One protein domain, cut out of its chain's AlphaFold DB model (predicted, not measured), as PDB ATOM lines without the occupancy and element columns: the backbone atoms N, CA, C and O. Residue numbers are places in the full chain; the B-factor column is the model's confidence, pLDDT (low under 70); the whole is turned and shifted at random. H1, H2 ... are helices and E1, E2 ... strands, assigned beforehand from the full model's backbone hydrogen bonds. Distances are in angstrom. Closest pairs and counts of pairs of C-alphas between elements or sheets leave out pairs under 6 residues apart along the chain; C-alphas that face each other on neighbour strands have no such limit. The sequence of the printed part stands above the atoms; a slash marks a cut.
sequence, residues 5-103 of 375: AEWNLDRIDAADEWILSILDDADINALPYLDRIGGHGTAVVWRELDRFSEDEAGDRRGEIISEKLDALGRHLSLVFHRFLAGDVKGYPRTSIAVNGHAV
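What this domain is: This is residues 5 to 103 of the 375 residues of an uncharacterized protein of Variovorax sp. PDC80 (UniProt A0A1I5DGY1). One long helix, H3, makes one side of a loose, open model, with the short helix H4 and the closing stretch of the printed part at its last end. A small group of H1, E1 and H2 lies well away from it, joined to it by a long unnamed link, residues 30 to 58, of which residues 36 to 41 stick out free. The printed part has 99 residues, with four named helices and one named strand in the order H1, E1, H2, H3, H4. The class is mostly helix, though under half of the residues are in named elements. The whole is loose, with a radius of gyration of the C-alphas of 17.5 A and spans of 46 by 38 by 28 A.

How they stand to each other: H3, residues 59 to 79, and H4, residues 81 to 85, are close but not clearly touching, the closest C-alphas being those of Ser 77 and Leu 84, 7.7 A apart. H1, residues 9 to 15, is apart from both. E1, residues 21 to 23, and H2, residues 25 to 29, meet only through their link. E1 pairs with no named strand, but its residues 21 to 22 pair antiparallel with residues 5 to 6. In H1, H2, H3 and H4 every O i to N i+4 pair is within hydrogen-bond range.

Where its parts are: H3 runs 30.1 A from C-alpha 59 at (-20.176, 33.853, 31.313) to C-alpha 79 at (-42.899, 43.697, 14.115). H4 spans 6.0 A, H1 9.8 A, E1 6.2 A and H2 6.1 A. H1 begins with C-alpha 9 at (-42.284, 17.112, 23.619).

The domain as a whole: The C-alphas of Ala 14 and Asp 87, the two farthest apart, are 46.5 A apart. The printed part has no cut. The link from H2 to H3 is long, with 29 residues. No printed residue has a pLDDT under 70.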
ATOM      1  N   ALA A   5     -52.731  24.178  30.596       95.19
ATOM      2  CA  ALA A   5     -52.507  23.109  29.643       95.19
ATOM      3  C   ALA A   5     -51.032  23.111  29.240       95.19
ATOM      4  O   ALA A   5     -50.401  24.169  29.185       95.19
ATOM      5  N   GLU A   6     -50.494  21.933  28.961       94.44
ATOM      6  CA  GLU A   6     -49.094  21.727  28.627       94.44
ATOM      7  C   GLU A   6     -48.943  20.891  27.356       94.44
ATOM      8  O   GLU A   6     -49.545  19.824  27.207       94.44
ATOM      9  N   TRP A   7     -48.054  21.362  26.479       92.06
ATOM     10  CA  TRP A   7     -47.408  20.536  25.467       92.06
ATOM     11  C   TRP A   7     -45.990  20.195  25.914       92.06
ATOM     12  O   TRP A   7     -45.143  21.081  26.006       92.06
ATOM     13  N   ASN A   8     -45.755  18.909  26.169       89.81
ATOM     14  CA  ASN A   8     -44.455  18.358  26.527       89.81
ATOM     15  C   ASN A   8     -43.970  17.463  25.376       89.81
ATOM     16  O   ASN A   8     -44.660  16.512  25.004       89.81
ATOM     17  N   LEU A   9     -42.811  17.797  24.800       88.00
ATOM     18  CA  LEU A   9     -42.284  17.112  23.619       88.00
ATOM     19  C   LEU A   9     -41.840  15.680  23.925       88.00
ATOM     20  O   LEU A   9     -42.133  14.800  23.125       88.00
ATOM     21  N   ASP A  10     -41.248  15.425  25.094       88.00
ATOM     22  CA  ASP A  10     -40.833  14.076  25.500       88.00
ATOM     23  C   ASP A  10     -42.033  13.136  25.639       88.00
ATOM     24  O   ASP A  10     -41.980  11.972  25.247       88.00
ATOM     25  N   ARG A  11     -43.157  13.640  26.169       87.50
ATOM     26  CA  ARG A  11     -44.404  12.864  26.259       87.50
ATOM     27  C   ARG A  11     -45.007  12.578  24.888       87.50
ATOM     28  O   ARG A  11     -45.511  11.479  24.682       87.50
ATOM     29  N   ILE A  12     -44.986  13.560  23.986       90.44
ATOM     30  CA  ILE A  12     -45.484  13.408  22.612       90.44
ATOM     31  C   ILE A  12     -44.639  12.380  21.855       90.44
ATOM     32  O   ILE A  12     -45.205  11.498  21.219       90.44
ATOM     33  N   ASP A  13     -43.311  12.455  21.968       89.31
ATOM     34  CA  ASP A  13     -42.380  11.523  21.321       89.31
ATOM     35  C   ASP A  13     -42.538  10.098  21.871       89.31
ATOM     36  O   ASP A  13     -42.675   9.143  21.111       89.31
ATOM     37  N   ALA A  14     -42.638   9.951  23.197       91.00
ATOM     38  CA  ALA A  14     -42.844   8.651  23.830       91.00
ATOM     39  C   ALA A  14     -44.194   7.998  23.477       91.00
ATOM     40  O   ALA A  14     -44.296   6.770  23.478       91.00
ATOM     41  N   ALA A  15     -45.230   8.801  23.219       90.31
ATOM     42  CA  ALA A  15     -46.567   8.319  22.878       90.31
ATOM     43  C   ALA A  15     -46.827   8.209  21.364       90.31
ATOM     44  O   ALA A  15     -47.840   7.625  20.985       90.31
ATOM     45  N   ASP A  16     -45.951   8.772  20.523       90.19
ATOM     46  CA  ASP A  16     -46.132   8.940  19.070       90.19
ATOM     47  C   ASP A  16     -47.497   9.568  18.698       90.19
ATOM     48  O   ASP A  16     -48.134   9.232  17.698       90.19
ATOM     49  N   GLU A  17     -47.987  10.488  19.537       91.00
ATOM     50  CA  GLU A  17     -49.288  11.139  19.370       91.00
ATOM     51  C   GLU A  17     -49.257  12.605  19.838       91.00
ATOM     52  O   GLU A  17     -48.599  12.970  20.814       91.00
ATOM     53  N   TRP A  18     -50.016  13.470  19.158       88.38
ATOM     54  CA  TRP A  18     -50.189  14.877  19.537       88.38
ATOM     55  C   TRP A  18     -51.074  15.021  20.785       88.38
ATOM     56  O   TRP A  18     -52.278  15.259  20.691       88.38
ATOM     57  N   ILE A  19     -50.462  14.923  21.964       90.31
ATOM     58  CA  ILE A  19     -51.155  14.966  23.259       90.31
ATOM     59  C   ILE A  19     -51.040  16.352  23.901       90.31
ATOM     60  O   ILE A  19     -49.941  16.863  24.094       90.31
ATOM     61  N   LEU A  20     -52.174  16.937  24.303       93.00
ATOM     62  CA  LEU A  20     -52.238  18.124  25.165       93.00
ATOM     63  C   LEU A  20     -52.613  17.696  26.590       93.00
ATOM     64  O   LEU A  20     -53.703  17.174  26.811       93.00
ATOM     65  N   SER A  21     -51.726  17.930  27.557       92.62
ATOM     66  CA  SER A  21     -51.996  17.620  28.967       92.62
ATOM     67  C   SER A  21     -52.785  18.760  29.608       92.62
ATOM     68  O   SER A  21     -52.371  19.912  29.515       92.62
ATOM     69  N   ILE A  22     -53.905  18.463  30.268       95.69
ATOM     70  CA  ILE A  22     -54.624  19.438  31.100       95.69
ATOM     71  C   ILE A  22     -54.071  19.337  32.518       95.69
ATOM     72  O   ILE A  22     -54.046  18.246  33.081       95.69
ATOM     73  N   LEU A  23     -53.604  20.460  33.057       94.75
ATOM     74  CA  LEU A  23     -52.932  20.512  34.352       94.75
ATOM     75  C   LEU A  23     -53.955  20.627  35.482       94.75
ATOM     76  O   LEU A  23     -54.914  21.398  35.375       94.75
ATOM     77  N   ASP A  24     -53.724  19.887  36.563       95.19
ATOM     78  CA  ASP A  24     -54.481  20.036  37.802       95.19
ATOM     79  C   ASP A  24     -53.929  21.178  38.679       95.19
ATOM     80  O   ASP A  24     -52.948  21.846  38.339       95.19
ATOM     81  N   ASP A  25     -54.572  21.438  39.819       93.62
ATOM     82  CA  ASP A  25     -54.160  22.524  40.715       93.62
ATOM     83  C   ASP A  25     -52.744  22.319  41.284       93.62
ATOM     84  O   ASP A  25     -52.041  23.300  41.537       93.62
ATOM     85  N   ALA A  26     -52.304  21.077  41.501       93.56
ATOM     86  CA  ALA A  26     -50.972  20.801  42.032       93.56
ATOM     87  C   ALA A  26     -49.899  21.086  40.971       93.56
ATOM     88  O   ALA A  26     -48.924  21.783  41.261       93.56
ATOM     89  N   ASP A  27     -50.128  20.627  39.741       93.00
ATOM     90  CA  ASP A  27     -49.262  20.872  38.589       93.00
ATOM     91  C   ASP A  27     -49.150  22.366  38.279       93.00
ATOM     92  O   ASP A  27     -48.051  22.881  38.062       93.00
ATOM     93  N   ILE A  28     -50.280  23.084  38.301       92.25
ATOM     94  CA  ILE A  28     -50.303  24.533  38.096       92.25
ATOM     95  C   ILE A  28     -49.461  25.207  39.176       92.25
ATOM     96  O   ILE A  28     -48.536  25.935  38.840       92.25
ATOM     97  N   ASN A  29     -49.712  24.941  40.460       90.56
ATOM     98  CA  ASN A  29     -48.998  25.607  41.555       90.56
ATOM     99  C   ASN A  29     -47.482  25.330  41.575       90.56
ATOM    100  O   ASN A  29     -46.736  26.095  42.188       90.56
ATOM    101  N   ALA A  30     -47.014  24.277  40.899       91.25
ATOM    102  CA  ALA A  30     -45.592  23.993  40.721       91.25
ATOM    103  C   ALA A  30     -44.926  24.825  39.604       91.25
ATOM    104  O   ALA A  30     -43.695  24.859  39.513       91.25
ATOM    105  N   LEU A  31     -45.699  25.495  38.740       91.31
ATOM    106  CA  LEU A  31     -45.159  26.302  37.647       91.31
ATOM    107  C   LEU A  31     -44.503  27.592  38.166       91.31
ATOM    108  O   LEU A  31     -45.056  28.289  39.022       91.31
ATOM    109  N   PRO A  32     -43.338  27.976  37.613       90.62
ATOM    110  CA  PRO A  32     -42.677  29.208  38.003       90.62
ATOM    111  C   PRO A  32     -43.432  30.435  37.473       90.62
ATOM    112  O   PRO A  32     -44.103  30.386  36.442       90.62
ATOM    113  N   TYR A  33     -43.242  31.571  38.146       88.56
ATOM    114  CA  TYR A  33     -43.704  32.898  37.714       88.56
ATOM    115  C   TYR A  33     -45.227  33.096  37.643       88.56
ATOM    116  O   TYR A  33     -45.683  34.088  37.067       88.56
ATOM    117  N   LEU A  34     -46.026  32.197  38.226       87.75
ATOM    118  CA  LEU A  34     -47.480  32.370  38.302       87.75
ATOM    119  C   LEU A  34     -47.897  33.606  39.099       87.75
ATOM    120  O   LEU A  34     -48.906  34.228  38.781       87.75
ATOM    121  N   ASP A  35     -47.083  34.001  40.075       87.44
ATOM    122  CA  ASP A  35     -47.237  35.219  40.870       87.44
ATOM    123  C   ASP A  35     -47.222  36.502  40.019       87.44
ATOM    124  O   ASP A  35     -47.700  37.547  40.457       87.44
ATOM    125  N   ARG A  36     -46.716  36.429  38.778       87.00
ATOM    126  CA  ARG A  36     -46.724  37.549  37.827       87.00
ATOM    127  C   ARG A  36     -48.047  37.721  37.086       87.00
ATOM    128  O   ARG A  36     -48.243  38.757  36.447       87.00
ATOM    129  N   ILE A  37     -48.944  36.736  37.130       88.75
ATOM    130  CA  ILE A  37     -50.297  36.891  36.596       88.75
ATOM    131  C   ILE A  37     -51.071  37.761  37.592       88.75
ATOM    132  O   ILE A  37     -51.252  37.388  38.746       88.75
ATOM    133  N   GLY A  38     -51.506  38.948  37.157       84.81
ATOM    134  CA  GLY A  38     -52.331  39.836  37.979       84.81
ATOM    135  C   GLY A  38     -53.756  39.299  38.182       84.81
ATOM    136  O   GLY A  38     -54.022  38.107  38.074       84.81
ATOM    137  N   GLY A  39     -54.727  40.191  38.403       86.94
ATOM    138  CA  GLY A  39     -56.136  39.785  38.556       86.94
ATOM    139  C   GLY A  39     -56.740  39.077  37.329       86.94
ATOM    140  O   GLY A  39     -57.760  38.404  37.448       86.94
ATOM    141  N   HIS A  40     -56.125  39.230  36.155       88.56
ATOM    142  CA  HIS A  40     -56.423  38.510  34.916       88.56
ATOM    143  C   HIS A  40     -55.157  38.450  34.048       88.56
ATOM    144  O   HIS A  40     -54.316  39.349  34.111       88.56
ATOM    145  N   GLY A  41     -55.020  37.412  33.221       90.31
ATOM    146  CA  GLY A  41     -53.902  37.287  32.288       90.31
ATOM    147  C   GLY A  41     -53.648  35.854  31.833       90.31
ATOM    148  O   GLY A  41     -54.368  34.927  32.196       90.31
ATOM    149  N   THR A  42     -52.600  35.687  31.034       92.56
ATOM    150  CA  THR A  42     -52.132  34.387  30.553       92.56
ATOM    151  C   THR A  42     -50.617  34.357  30.673       92.56
ATOM    152  O   THR A  42     -49.945  35.236  30.135       92.56
ATOM    153  N   ALA A  43     -50.081  33.354  31.365       92.38
ATOM    154  CA  ALA A  43     -48.660  33.045  31.313       92.38
ATOM    155  C   ALA A  43     -48.428  31.959  30.264       92.38
ATOM    156  O   ALA A  43     -49.132  30.953  30.232       92.38
ATOM    157  N   VAL A  44     -47.428  32.170  29.414       92.88
ATOM    158  CA  VAL A  44     -46.884  31.129  28.544       92.88
ATOM    159  C   VAL A  44     -45.504  30.811  29.089       92.88
ATOM    160  O   VAL A  44     -44.622  31.670  29.069       92.88
ATOM    161  N   VAL A  45     -45.338  29.604  29.623       91.12
ATOM    162  CA  VAL A  45     -44.086  29.163  30.241       91.12
ATOM    163  C   VAL A  45     -43.418  28.174  29.301       91.12
ATOM    164  O   VAL A  45     -43.951  27.099  29.044       91.12
ATOM    165  N   TRP A  46     -42.252  28.542  28.781       89.38
ATOM    166  CA  TRP A  46     -41.391  27.615  28.058       89.38
ATOM    167  C   TRP A  46     -40.329  27.077  29.006       89.38
ATOM    168  O   TRP A  46     -39.655  27.842  29.698       89.38
ATOM    169  N   ARG A  47     -40.205  25.755  29.043       86.69
ATOM    170  CA  ARG A  47     -39.227  25.015  29.841       86.69
ATOM    171  C   ARG A  47     -38.388  24.166  28.899       86.69
ATOM    172  O   ARG A  47     -38.805  23.955  27.766       86.69
ATOM    173  N   GLU A  48     -37.214  23.750  29.371       83.69
ATOM    174  CA  GLU A  48     -36.355  22.794  28.648       83.69
ATOM    175  C   GLU A  48     -36.095  23.231  27.195       83.69
ATOM    176  O   GLU A  48     -36.240  22.479  26.241       83.69
ATOM    177  N   LEU A  49     -35.756  24.514  27.019       84.62
ATOM    178  CA  LEU A  49     -35.485  25.072  25.700       84.62
ATOM    179  C   LEU A  49     -34.171  24.515  25.141       84.62
ATOM    180  O   LEU A  49     -33.087  25.029  25.445       84.62
ATOM    181  N   ASP A  50     -34.285  23.524  24.265       74.25
ATOM    182  CA  ASP A  50     -33.162  22.996  23.499       74.25
ATOM    183  C   ASP A  50     -32.444  24.110  22.728       74.25
ATOM    184  O   ASP A  50     -33.062  24.967  22.088       74.25
ATOM    185  N   ARG A  51     -31.106  24.093  22.760       75.38
ATOM    186  CA  ARG A  51     -30.228  25.020  22.014       75.38
ATOM    187  C   ARG A  51     -30.385  26.502  22.370       75.38
ATOM    188  O   ARG A  51     -29.823  27.362  21.685       75.38
ATOM    189  N   PHE A  52     -31.094  26.847  23.445       78.19
ATOM    190  CA  PHE A  52     -31.186  28.246  23.867       78.19
ATOM    191  C   PHE A  52     -29.825  28.795  24.312       78.19
ATOM    192  O   PHE A  52     -29.466  29.910  23.933       78.19
ATOM    193  N   SER A  53     -29.037  27.989  25.027       74.94
ATOM    194  CA  SER A  53     -27.670  28.319  25.451       74.94
ATOM    195  C   SER A  53     -26.566  27.707  24.585       74.94
ATOM    196  O   SER A  53     -25.408  27.859  24.943       74.94
ATOM    197  N   GLU A  54     -26.904  27.023  23.482       79.88
ATOM    198  CA  GLU A  54     -25.924  26.381  22.574       79.88
ATOM    199  C   GLU A  54     -24.897  25.495  23.303       79.88
ATOM    200  O   GLU A  54     -23.731  25.458  22.940       79.88
ATOM    201  N   ASP A  55     -25.339  24.801  24.358       77.62
ATOM    202  CA  ASP A  55     -24.521  23.931  25.218       77.62
ATOM    203  C   ASP A  55     -23.330  24.619  25.925       77.62
ATOM    204  O   ASP A  55     -22.503  23.959  26.555       77.62
ATOM    205  N   GLU A  56     -23.276  25.956  25.909       79.25
ATOM    206  CA  GLU A  56     -22.270  26.756  26.613       79.25
ATOM    207  C   GLU A  56     -22.636  26.981  28.096       79.25
ATOM    208  O   GLU A  56     -23.807  27.002  28.500       79.25
ATOM    209  N   ALA A  57     -21.613  27.204  28.928       78.06
ATOM    210  CA  ALA A  57     -21.735  27.410  30.374       78.06
ATOM    211  C   ALA A  57     -21.010  28.685  30.850       78.06
ATOM    212  O   ALA A  57     -20.194  29.264  30.136       78.06
ATOM    213  N   GLY A  58     -21.301  29.123  32.082       81.56
ATOM    214  CA  GLY A  58     -20.664  30.298  32.693       81.56
ATOM    215  C   GLY A  58     -20.983  31.610  31.967       81.56
ATOM    216  O   GLY A  58     -22.106  31.806  31.501       81.56
ATOM    217  N   ASP A  59     -19.999  32.502  31.868       81.94
ATOM    218  CA  ASP A  59     -20.176  33.853  31.313       81.94
ATOM    219  C   ASP A  59     -20.612  33.844  29.839       81.94
ATOM    220  O   ASP A  59     -21.509  34.596  29.459       81.94
ATOM    221  N   ARG A  60     -20.088  32.911  29.029       83.19
ATOM    222  CA  ARG A  60     -20.484  32.744  27.615       83.19
ATOM    223  C   ARG A  60     -21.971  32.475  27.441       83.19
ATOM    224  O   ARG A  60     -22.598  33.012  26.533       83.19
ATOM    225  N   ARG A  61     -22.564  31.684  28.340       84.25
ATOM    226  CA  ARG A  61     -24.015  31.459  28.340       84.25
ATOM    227  C   ARG A  61     -24.772  32.769  28.554       84.25
ATOM    228  O   ARG A  61     -25.787  32.995  27.899       84.25
ATOM    229  N   GLY A  62     -24.298  33.615  29.470       84.50
ATOM    230  CA  GLY A  62     -24.883  34.929  29.729       84.50
ATOM    231  C   GLY A  62     -24.844  35.832  28.496       84.50
ATOM    232  O   GLY A  62     -25.866  36.419  28.141       84.50
ATOM    233  N   GLU A  63     -23.703  35.879  27.807       86.75
ATOM    234  CA  GLU A  63     -23.513  36.653  26.572       86.75
ATOM    235  C   GLU A  63     -24.461  36.197  25.453       86.75
ATOM    236  O   GLU A  63     -25.198  37.019  24.907       86.75
ATOM    237  N   ILE A  64     -24.531  34.887  25.178       86.62
ATOM    238  CA  ILE A  64     -25.417  34.308  24.149       86.62
ATOM    239  C   ILE A  64     -26.887  34.627  24.441       86.62
ATOM    240  O   ILE A  64     -27.654  34.999  23.547       86.62
ATOM    241  N   ILE A  65     -27.306  34.493  25.702       87.62
ATOM    242  CA  ILE A  65     -28.679  34.812  26.108       87.62
ATOM    243  C   ILE A  65     -28.951  36.306  25.919       87.62
ATOM    244  O   ILE A  65     -30.005  36.663  25.392       87.62
ATOM    245  N   SER A  66     -28.016  37.172  26.315       88.69
ATOM    246  CA  SER A  66     -28.154  38.620  26.139       88.69
ATOM    247  C   SER A  66     -28.297  38.992  24.664       88.69
ATOM    248  O   SER A  66     -29.201  39.745  24.312       88.69
ATOM    249  N   GLU A  67     -27.480  38.411  23.784       89.19
ATOM    250  CA  GLU A  67     -27.563  38.638  22.339       89.19
ATOM    251  C   GLU A  67     -28.927  38.206  21.770       89.19
ATOM    252  O   GLU A  67     -29.565  38.954  21.020       89.19
ATOM    253  N   LYS A  68     -29.425  37.029  22.174       90.12
ATOM    254  CA  LYS A  68     -30.750  36.530  21.767       90.12
ATOM    255  C   LYS A  68     -31.881  37.433  22.266       90.12
ATOM    256  O   LYS A  68     -32.833  37.684  21.520       90.12
ATOM    257  N   LEU A  69     -31.790  37.943  23.494       91.12
ATOM    258  CA  LEU A  69     -32.772  38.874  24.062       91.12
ATOM    259  C   LEU A  69     -32.744  40.241  23.367       91.12
ATOM    260  O   LEU A  69     -33.807  40.801  23.091       91.12
ATOM    261  N   ASP A  70     -31.564  40.746  23.011       89.75
ATOM    262  CA  ASP A  70     -31.419  41.976  22.231       89.75
ATOM    263  C   ASP A  70     -32.020  41.821  20.830       89.75
ATOM    264  O   ASP A  70     -32.774  42.684  20.362       89.75
ATOM    265  N   ALA A  71     -31.746  40.697  20.164       89.75
ATOM    266  CA  ALA A  71     -32.338  40.369  18.872       89.75
ATOM    267  C   ALA A  71     -33.871  40.270  18.961       89.75
ATOM    268  O   ALA A  71     -34.577  40.824  18.110       89.75
ATOM    269  N   LEU A  72     -34.399  39.639  20.017       92.44
ATOM    270  CA  LEU A  72     -35.833  39.587  20.302       92.44
ATOM    271  C   LEU A  72     -36.416  40.993  20.495       92.44
ATOM    272  O   LEU A  72     -37.436  41.317  19.887       92.44
ATOM    273  N   GLY A  73     -35.768  41.844  21.292       93.88
ATOM    274  CA  GLY A  73     -36.193  43.222  21.525       93.88
ATOM    275  C   GLY A  73     -36.288  44.025  20.226       93.88
ATOM    276  O   GLY A  73     -37.321  44.643  19.953       93.88
ATOM    277  N   ARG A  74     -35.258  43.953  19.368       91.25
ATOM    278  CA  ARG A  74     -35.260  44.591  18.036       91.25
ATOM    279  C   ARG A  74     -36.361  44.029  17.135       91.25
ATOM    280  O   ARG A  74     -37.053  44.791  16.458       91.25
ATOM    281  N   HIS A  75     -36.567  42.714  17.151       92.31
ATOM    282  CA  HIS A  75     -37.623  42.072  16.373       92.31
ATOM    283  C   HIS A  75     -39.016  42.546  16.802       92.31
ATOM    284  O   HIS A  75     -39.819  42.937  15.957       92.31
ATOM    285  N   LEU A  76     -39.305  42.559  18.106       95.19
ATOM    286  CA  LEU A  76     -40.590  43.011  18.649       95.19
ATOM    287  C   LEU A  76     -40.824  44.502  18.376       95.19
ATOM    288  O   LEU A  76     -41.928  44.884  17.981       95.19
ATOM    289  N   SER A  77     -39.772  45.312  18.521       94.75
ATOM    290  CA  SER A  77     -39.760  46.750  18.239       94.75
ATOM    291  C   SER A  77     -40.225  47.066  16.819       94.75
ATOM    292  O   SER A  77     -41.029  47.979  16.636       94.75
ATOM    293  N   LEU A  78     -39.772  46.282  15.832       93.69
ATOM    294  CA  LEU A  78     -40.167  46.415  14.432       93.69
ATOM    295  C   LEU A  78     -41.503  45.719  14.135       93.69
ATOM    296  O   LEU A  78     -42.379  46.317  13.527       93.69
ATOM    297  N   VAL A  79     -41.712  44.466  14.539       94.12
ATOM    298  CA  VAL A  79     -42.899  43.697  14.115       94.12
ATOM    299  C   VAL A  79     -44.202  44.260  14.678       94.12
ATOM    300  O   VAL A  79     -45.231  44.266  13.991       94.12
ATOM    301  N   PHE A  80     -44.149  44.756  15.914       96.12
ATOM    302  CA  PHE A  80     -45.288  45.332  16.616       96.12
ATOM    303  C   PHE A  80     -45.224  46.860  16.695       96.12
ATOM    304  O   PHE A  80     -45.994  47.452  17.450       96.12
ATOM    305  N   HIS A  81     -44.370  47.516  15.894       95.94
ATOM    306  CA  HIS A  81     -44.127  48.964  15.981       95.94
ATOM    307  C   HIS A  81     -45.411  49.800  15.963       95.94
ATOM    308  O   HIS A  81     -45.559  50.724  16.755       95.94
ATOM    309  N   ARG A  82     -46.396  49.413  15.142       96.12
ATOM    310  CA  ARG A  82     -47.686  50.112  15.038       96.12
ATOM    311  C   ARG A  82     -48.550  49.952  16.284       96.12
ATOM    312  O   ARG A  82     -49.221  50.901  16.673       96.12
ATOM    313  N   PHE A  83     -48.529  48.788  16.929       96.94
ATOM    314  CA  PHE A  83     -49.253  48.563  18.186       96.94
ATOM    315  C   PHE A  83     -48.576  49.292  19.350       96.94
ATOM    316  O   PHE A  83     -49.256  49.907  20.171       96.94
ATOM    317  N   LEU A  84     -47.239  49.280  19.375       96.88
ATOM    318  CA  LEU A  84     -46.419  50.012  20.344       96.88
ATOM    319  C   LEU A  84     -46.579  51.537  20.203       96.88
ATOM    320  O   LEU A  84     -46.547  52.259  21.203       96.88
ATOM    321  N   ALA A  85     -46.769  52.034  18.977       95.62
ATOM    322  CA  ALA A  85     -47.029  53.443  18.681       95.62
ATOM    323  C   ALA A  85     -48.493  53.859  18.914       95.62
ATOM    324  O   ALA A  85     -48.751  55.032  19.172       95.62
ATOM    325  N   GLY A  86     -49.440  52.912  18.880       95.12
ATOM    326  CA  GLY A  86     -50.878  53.203  18.924       95.12
ATOM    327  C   GLY A  86     -51.473  53.594  17.563       95.12
ATOM    328  O   GLY A  86     -52.526  54.220  17.509       95.12
ATOM    329  N   ASP A  87     -50.819  53.214  16.464       93.81
ATOM    330  CA  ASP A  87     -51.212  53.547  15.086       93.81
ATOM    331  C   ASP A  87     -52.317  52.622  14.528       93.81
ATOM    332  O   ASP A  87     -52.862  52.872  13.448       93.81
ATOM    333  N   VAL A  88     -52.618  51.503  15.200       92.94
ATOM    334  CA  VAL A  88     -53.596  50.513  14.720       92.94
ATOM    335  C   VAL A  88     -54.998  50.892  15.192       92.94
ATOM    336  O   VAL A  88     -55.334  50.766  16.366       92.94
ATOM    337  N   LYS A  89     -55.844  51.339  14.258       88.88
ATOM    338  CA  LYS A  89     -57.237  51.715  14.546       88.88
ATOM    339  C   LYS A  89     -58.012  50.553  15.173       88.88
ATOM    340  O   LYS A  89     -57.937  49.430  14.685       88.88
ATOM    341  N   GLY A  90     -58.790  50.852  16.212       90.31
ATOM    342  CA  GLY A  90     -59.624  49.871  16.913       90.31
ATOM    343  C   GLY A  90     -58.889  49.032  17.963       90.31
ATOM    344  O   GLY A  90     -59.540  48.258  18.656       90.31
ATOM    345  N   TYR A  91     -57.575  49.209  18.126       90.75
ATOM    346  CA  TYR A  91     -56.786  48.528  19.150       90.75
ATOM    347  C   TYR A  91     -56.142  49.547  20.098       90.75
ATOM    348  O   TYR A  91     -55.647  50.580  19.638       90.75
ATOM    349  N   PRO A  92     -56.125  49.290  21.417       93.12
ATOM    350  CA  PRO A  92     -55.398  50.140  22.349       93.12
ATOM    351  C   PRO A  92     -53.889  50.035  22.106       93.12
ATOM    352  O   PRO A  92     -53.370  49.006  21.660       93.12
ATOM    353  N   ARG A  93     -53.166  51.104  22.454       95.88
ATOM    354  CA  ARG A  93     -51.700  51.087  22.463       95.88
ATOM    355  C   ARG A  93     -51.216  49.955  23.369       95.88
ATOM    356  O   ARG A  93     -51.601  49.881  24.531       95.88
ATOM    357  N   THR A  94     -50.371  49.088  22.826       94.62
ATOM    358  CA  THR A  94     -49.824  47.929  23.542       94.62
ATOM    359  C   THR A  94     -48.448  48.270  24.104       94.62
ATOM    360  O   THR A  94     -47.674  48.967  23.450       94.62
ATOM    361  N   SER A  95     -48.127  47.778  25.298       95.38
ATOM    362  CA  SER A  95     -46.774  47.812  25.858       95.38
ATOM    363  C   SER A  95     -46.168  46.412  25.834       95.38
ATOM    364  O   SER A  95     -46.844  45.419  26.091       95.38
ATOM    365  N   ILE A  96     -44.882  46.330  25.501       96.00
ATOM    366  CA  ILE A  96     -44.106  45.089  25.526       96.00
ATOM    367  C   ILE A  96     -42.818  45.385  26.288       96.00
ATOM    368  O   ILE A  96     -42.205  46.432  26.073       96.00
ATOM    369  N   ALA A  97     -42.412  44.474  27.167       95.56
ATOM    370  CA  ALA A  97     -41.138  44.548  27.864       95.56
ATOM    371  C   ALA A  97     -40.382  43.223  27.734       95.56
ATOM    372  O   ALA A  97     -40.979  42.153  27.838       95.56
ATOM    373  N   VAL A  98     -39.068  43.304  27.530       94.06
ATOM    374  CA  VAL A  98     -38.160  42.151  27.520       94.06
ATOM    375  C   VAL A  98     -37.260  42.275  28.740       94.06
ATOM    376  O   VAL A  98     -36.554  43.267  28.900       94.06
ATOM    377  N   ASN A  99     -37.335  41.294  29.639       89.62
ATOM    378  CA  ASN A  99     -36.614  41.312  30.914       89.62
ATOM    379  C   ASN A  99     -36.796  42.635  31.700       89.62
ATOM    380  O   ASN A  99     -35.838  43.228  32.182       89.62
ATOM    381  N   GLY A 100     -38.030  43.153  31.742       89.12
ATOM    382  CA  GLY A 100     -38.373  44.416  32.412       89.12
ATOM    383  C   GLY A 100     -38.067  45.696  31.622       89.12
ATOM    384  O   GLY A 100     -38.606  46.748  31.956       89.12
ATOM    385  N   HIS A 101     -37.287  45.627  30.542       92.38
ATOM    386  CA  HIS A 101     -36.976  46.785  29.704       92.38
ATOM    387  C   HIS A 101     -38.073  47.009  28.664       92.38
ATOM    388  O   HIS A 101     -38.403  46.104  27.894       92.38
ATOM    389  N   ALA A 102     -38.637  48.216  28.627       95.94
ATOM    390  CA  ALA A 102     -39.671  48.574  27.663       95.94
ATOM    391  C   ALA A 102     -39.130  48.553  26.224       95.94
ATOM    392  O   ALA A 102     -38.089  49.135  25.924       95.94
ATOM    393  N   VAL A 103     -39.873  47.915  25.323       95.81
ATOM    394  CA  VAL A 103     -39.560  47.878  23.895       95.81
ATOM    395  C   VAL A 103     -40.115  49.138  23.227       95.81
ATOM    396  O   VAL A 103     -41.329  49.332  23.145       95.81
TER     397      VAL A 103